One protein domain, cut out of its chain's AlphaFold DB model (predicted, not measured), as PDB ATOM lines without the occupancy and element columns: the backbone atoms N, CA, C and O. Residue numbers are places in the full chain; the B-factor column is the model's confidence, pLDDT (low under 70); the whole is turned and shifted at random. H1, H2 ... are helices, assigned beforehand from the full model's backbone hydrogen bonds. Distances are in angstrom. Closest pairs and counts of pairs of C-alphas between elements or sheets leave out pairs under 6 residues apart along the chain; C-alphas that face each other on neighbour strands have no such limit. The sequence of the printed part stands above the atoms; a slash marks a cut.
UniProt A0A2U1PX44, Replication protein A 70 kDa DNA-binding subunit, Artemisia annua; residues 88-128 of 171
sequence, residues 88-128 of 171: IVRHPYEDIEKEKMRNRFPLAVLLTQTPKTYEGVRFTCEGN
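AT A GLANCE: This is residues 88 to 128 of the 171 residues of the protein "Replication protein A 70 kDa DNA-binding subunit" of Artemisia annua (UniProt A0A2U1PX44). With little regular structure, the printed part is a flat, open loop of chain with three short helices, H1, H2 and H3, set separately round it, and the end stretch, residues 119 to 128, crosses the link between H1 and H2. Named elements hold 15 of the 41 printed residues; the class is all helix, with no named strand. It is only just compact, close to loose, with a radius of gyration of the C-alphas of 10.7 A and spans of 29 by 25 by 11 A.

IN THESE COORDINATES: C-alpha 88 is at (-9.082, 28.742, 22.465). H1, residues 96 to 100, is 6.1 A long and begins at (0.468, 29.915, 8.192). H2, residues 107 to 112, spans 9.0 A. H3, residues 115 to 118, spans 5.6 A and ends at (-17.317, 26.174, 20.420).

HOW THE PARTS SIT: H1, H2 and H3 are apart from one another. In H1 and H2 every O i to N i+4 pair is within hydrogen-bond range; H3 is too short for one.

THE WHOLE: The C-alphas of Glu 94 and Thr 112, the two farthest apart, are 29.5 A apart. Residues 111 to 117, of which 115 to 117 belong to H3, stand free. The printed part has no cut; H2 to H3 is a tight link. No printed residue is under 70.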
ATOM      1  N   ILE A  88      -8.958  28.611  23.918       89.81
ATOM      2  CA  ILE A  88      -9.082  28.742  22.465       89.81
ATOM      3  C   ILE A  88      -8.779  30.156  21.991       89.81
ATOM      4  O   ILE A  88      -9.098  31.152  22.638       89.81
ATOM      5  N   VAL A  89      -8.272  30.229  20.769       89.44
ATOM      6  CA  VAL A  89      -8.048  31.447  20.006       89.44
ATOM      7  C   VAL A  89      -9.051  31.483  18.858       89.44
ATOM      8  O   VAL A  89      -9.061  30.606  17.992       89.44
ATOM      9  N   ARG A  90      -9.936  32.485  18.852       87.94
ATOM     10  CA  ARG A  90     -11.011  32.597  17.846       87.94
ATOM     11  C   ARG A  90     -10.568  33.330  16.580       87.94
ATOM     12  O   ARG A  90     -11.050  33.018  15.494       87.94
ATOM     13  N   HIS A  91      -9.642  34.272  16.709       85.50
ATOM     14  CA  HIS A  91      -9.094  35.025  15.582       85.50
ATOM     15  C   HIS A  91      -8.067  34.181  14.808       85.50
ATOM     16  O   HIS A  91      -7.380  33.349  15.411       85.50
ATOM     17  N   PRO A  92      -8.014  34.313  13.474       87.69
ATOM     18  CA  PRO A  92      -6.996  33.660  12.659       87.69
ATOM     19  C   PRO A  92      -5.625  34.295  12.894       87.69
ATOM     20  O   PRO A  92      -5.535  35.474  13.242       87.69
ATOM     21  N   TYR A  93      -4.566  33.520  12.680       89.75
ATOM     22  CA  TYR A  93      -3.215  34.058  12.555       89.75
ATOM     23  C   TYR A  93      -2.889  34.327  11.082       89.75
ATOM     24  O   TYR A  93      -3.288  33.562  10.207       89.75
ATOM     25  N   GLU A  94      -2.151  35.405  10.804       92.44
ATOM     26  CA  GLU A  94      -1.625  35.681   9.454       92.44
ATOM     27  C   GLU A  94      -0.519  34.689   9.064       92.44
ATOM     28  O   GLU A  94      -0.383  34.303   7.905       92.44
ATOM     29  N   ASP A  95       0.258  34.248  10.054       95.44
ATOM     30  CA  ASP A  95       1.313  33.254   9.891       95.44
ATOM     31  C   ASP A  95       0.709  31.851   9.722       95.44
ATOM     32  O   ASP A  95       0.025  31.336  10.611       95.44
ATOM     33  N   ILE A  96       1.001  31.226   8.580       91.75
ATOM     34  CA  ILE A  96       0.468  29.915   8.192       91.75
ATOM     35  C   ILE A  96       0.907  28.807   9.159       91.75
ATOM     36  O   ILE A  96       0.109  27.920   9.466       91.75
ATOM     37  N   GLU A  97       2.145  28.827   9.654       92.75
ATOM     38  CA  GLU A  97       2.643  27.788  10.562       92.75
ATOM     39  C   GLU A  97       1.998  27.913  11.944       92.75
ATOM     40  O   GLU A  97       1.613  26.908  12.550       92.75
ATOM     41  N   LYS A  98       1.769  29.145  12.414       91.88
ATOM     42  CA  LYS A  98       0.977  29.378  13.633       91.88
ATOM     43  C   LYS A  98      -0.484  28.988  13.442       91.88
ATOM     44  O   LYS A  98      -1.074  28.383  14.336       91.88
ATOM     45  N   GLU A  99      -1.068  29.287  12.286       91.12
ATOM     46  CA  GLU A  99      -2.456  28.945  11.971       91.12
ATOM     47  C   GLU A  99      -2.673  27.424  11.903       91.12
ATOM     48  O   GLU A  99      -3.663  26.926  12.440       91.12
ATOM     49  N   LYS A 100      -1.722  26.660  11.344       90.81
ATOM     50  CA  LYS A 100      -1.741  25.181  11.364       90.81
ATOM     51  C   LYS A 100      -1.774  24.602  12.778       90.81
ATOM     52  O   LYS A 100      -2.299  23.510  12.977       90.81
ATOM     53  N   MET A 101      -1.207  25.322  13.742       92.44
ATOM     54  CA  MET A 101      -1.131  24.921  15.146       92.44
ATOM     55  C   MET A 101      -2.211  25.579  16.015       92.44
ATOM     56  O   MET A 101      -2.270  25.328  17.222       92.44
ATOM     57  N   ARG A 102      -3.091  26.404  15.435       94.00
ATOM     58  CA  ARG A 102      -4.159  27.084  16.170       94.00
ATOM     59  C   ARG A 102      -5.135  26.065  16.753       94.00
ATOM     60  O   ARG A 102      -5.634  25.192  16.042       94.00
ATOM     61  N   ASN A 103      -5.429  26.212  18.048       94.50
ATOM     62  CA  ASN A 103      -6.351  25.353  18.797       94.50
ATOM     63  C   ASN A 103      -6.070  23.859  18.569       94.50
ATOM     64  O   ASN A 103      -6.986  23.097  18.236       94.50
ATOM     65  N   ARG A 104      -4.796  23.451  18.671       95.12
ATOM     66  CA  ARG A 104      -4.399  22.061  18.456       95.12
ATOM     67  C   ARG A 104      -4.651  21.225  19.706       95.12
ATOM     68  O   ARG A 104      -3.988  21.418  20.718       95.12
ATOM     69  N   PHE A 105      -5.578  20.273  19.617       94.81
ATOM     70  CA  PHE A 105      -5.922  19.372  20.721       94.81
ATOM     71  C   PHE A 105      -5.976  17.910  20.257       94.81
ATOM     72  O   PHE A 105      -6.303  17.646  19.095       94.81
ATOM     73  N   PRO A 106      -5.701  16.935  21.145       94.56
ATOM     74  CA  PRO A 106      -5.944  15.528  20.850       94.56
ATOM     75  C   PRO A 106      -7.419  15.281  20.525       94.56
ATOM     76  O   PRO A 106      -8.304  15.808  21.204       94.56
ATOM     77  N   LEU A 107      -7.696  14.421  19.542       92.69
ATOM     78  CA  LEU A 107      -9.072  14.115  19.140       92.69
ATOM     79  C   LEU A 107      -9.921  13.612  20.320       92.69
ATOM     80  O   LEU A 107     -11.065  14.026  20.466       92.69
ATOM     81  N   ALA A 108      -9.345  12.794  21.206       92.75
ATOM     82  CA  ALA A 108     -10.025  12.304  22.405       92.75
ATOM     83  C   ALA A 108     -10.533  13.440  23.312       92.75
ATOM     84  O   ALA A 108     -11.635  13.340  23.837       92.75
ATOM     85  N   VAL A 109      -9.776  14.535  23.443       91.62
ATOM     86  CA  VAL A 109     -10.179  15.718  24.224       91.62
ATOM     87  C   VAL A 109     -11.313  16.463  23.528       91.62
ATOM     88  O   VAL A 109     -12.280  16.852  24.172       91.62
ATOM     89  N   LEU A 110     -11.241  16.632  22.205       92.25
ATOM     90  CA  LEU A 110     -12.314  17.277  21.442       92.25
ATOM     91  C   LEU A 110     -13.631  16.492  21.531       92.25
ATOM     92  O   LEU A 110     -14.698  17.097  21.598       92.25
ATOM     93  N   LEU A 111     -13.563  15.159  21.585       90.94
ATOM     94  CA  LEU A 111     -14.733  14.286  21.707       90.94
ATOM     95  C   LEU A 111     -15.424  14.366  23.076       90.94
ATOM     96  O   LEU A 111     -16.608  14.044  23.159       90.94
ATOM     97  N   THR A 112     -14.737  14.808  24.138       88.75
ATOM     98  CA  THR A 112     -15.392  15.050  25.437       88.75
ATOM     99  C   THR A 112     -16.113  16.393  25.484       88.75
ATOM    100  O   THR A 112     -16.924  16.623  26.381       88.75
ATOM    101  N   GLN A 113     -15.836  17.305  24.550       87.44
ATOM    102  CA  GLN A 113     -16.418  18.642  24.540       87.44
ATOM    103  C   GLN A 113     -17.845  18.664  23.985       87.44
ATOM    104  O   GLN A 113     -18.250  17.835  23.177       87.44
ATOM    105  N   THR A 114     -18.611  19.687  24.373       84.06
ATOM    106  CA  THR A 114     -19.916  19.976  23.761       84.06
ATOM    107  C   THR A 114     -19.722  20.865  22.524       84.06
ATOM    108  O   THR A 114     -19.339  22.026  22.692       84.06
ATOM    109  N   PRO A 115     -20.027  20.406  21.289       84.19
ATOM    110  CA  PRO A 115     -19.731  21.167  20.067       84.19
ATOM    111  C   PRO A 115     -20.356  22.567  20.031       84.19
ATOM    112  O   PRO A 115     -19.739  23.520  19.563       84.19
ATOM    113  N   LYS A 116     -21.563  22.717  20.590       79.81
ATOM    114  CA  LYS A 116     -22.295  23.994  20.630       79.81
ATOM    115  C   LYS A 116     -21.560  25.090  21.416       79.81
ATOM    116  O   LYS A 116     -21.731  26.266  21.118       79.81
ATOM    117  N   THR A 117     -20.727  24.728  22.395       80.44
ATOM    118  CA  THR A 117     -19.933  25.685  23.189       80.44
ATOM    119  C   THR A 117     -18.862  26.382  22.343       80.44
ATOM    120  O   THR A 117     -18.491  27.526  22.613       80.44
ATOM    121  N   TYR A 118     -18.407  25.722  21.279       84.50
ATOM    122  CA  TYR A 118     -17.317  26.174  20.420       84.50
ATOM    123  C   TYR A 118     -17.802  26.486  18.994       84.50
ATOM    124  O   TYR A 118     -17.053  26.345  18.029       84.50
ATOM    125  N   GLU A 119     -19.058  26.926  18.846       83.44
ATOM    126  CA  GLU A 119     -19.611  27.362  17.556       83.44
ATOM    127  C   GLU A 119     -18.722  28.469  16.945       83.44
ATOM    128  O   GLU A 119     -18.310  29.416  17.630       83.44
ATOM    129  N   GLY A 120     -18.372  28.306  15.662       83.75
ATOM    130  CA  GLY A 120     -17.491  29.214  14.916       83.75
ATOM    131  C   GLY A 120     -15.987  29.061  15.189       83.75
ATOM    132  O   GLY A 120     -15.198  29.837  14.656       83.75
ATOM    133  N   VAL A 121     -15.567  28.088  16.002       89.88
ATOM    134  CA  VAL A 121     -14.153  27.861  16.335       89.88
ATOM    135  C   VAL A 121     -13.570  26.769  15.444       89.88
ATOM    136  O   VAL A 121     -14.151  25.695  15.295       89.88
ATOM    137  N   ARG A 122     -12.392  27.029  14.870       90.81
ATOM    138  CA  ARG A 122     -11.619  26.027  14.132       90.81
ATOM    139  C   ARG A 122     -10.631  25.351  15.076       90.81
ATOM    140  O   ARG A 122      -9.878  26.038  15.764       90.81
ATOM    141  N   PHE A 123     -10.639  24.025  15.076       94.12
ATOM    142  CA  PHE A 123      -9.686  23.193  15.804       94.12
ATOM    143  C   PHE A 123      -8.766  22.470  14.834       94.12
ATOM    144  O   PHE A 123      -9.145  22.180  13.696       94.12
ATOM    145  N   THR A 124      -7.568  22.156  15.307       94.19
ATOM    146  CA  THR A 124      -6.620  21.294  14.604       94.19
ATOM    147  C   THR A 124      -6.313  20.081  15.481       94.19
ATOM    148  O   THR A 124      -6.388  20.142  16.709       94.19
ATOM    149  N   CYS A 125      -6.031  18.935  14.870       94.38
ATOM    150  CA  CYS A 125      -5.636  17.734  15.600       94.38
ATOM    151  C   CYS A 125      -4.660  16.915  14.758       94.38
ATOM    152  O   CYS A 125      -4.615  17.045  13.535       94.38
ATOM    153  N   GLU A 126      -3.850  16.104  15.428       93.50
ATOM    154  CA  GLU A 126      -3.055  15.068  14.775       93.50
ATOM    155  C   GLU A 126      -3.821  13.752  14.810       93.50
ATOM    156  O   GLU A 126      -4.418  13.408  15.834       93.50
ATOM    157  N   GLY A 127      -3.796  13.011  13.710       91.81
ATOM    158  CA  GLY A 127      -4.440  11.713  13.639       91.81
ATOM    159  C   GLY A 127      -3.965  10.911  12.440       91.81
ATOM    160  O   GLY A 127      -3.565  11.469  11.422       91.81
ATOM    161  N   ASN A 128      -4.052   9.591  12.575       94.81
ATOM    162  CA  ASN A 128      -3.784   8.651  11.497       94.81
ATOM    163  C   ASN A 128      -5.110   8.163  10.917       94.81
ATOM    164  O   ASN A 128      -6.016   7.777  11.658       94.81
TER     165      ASN A 128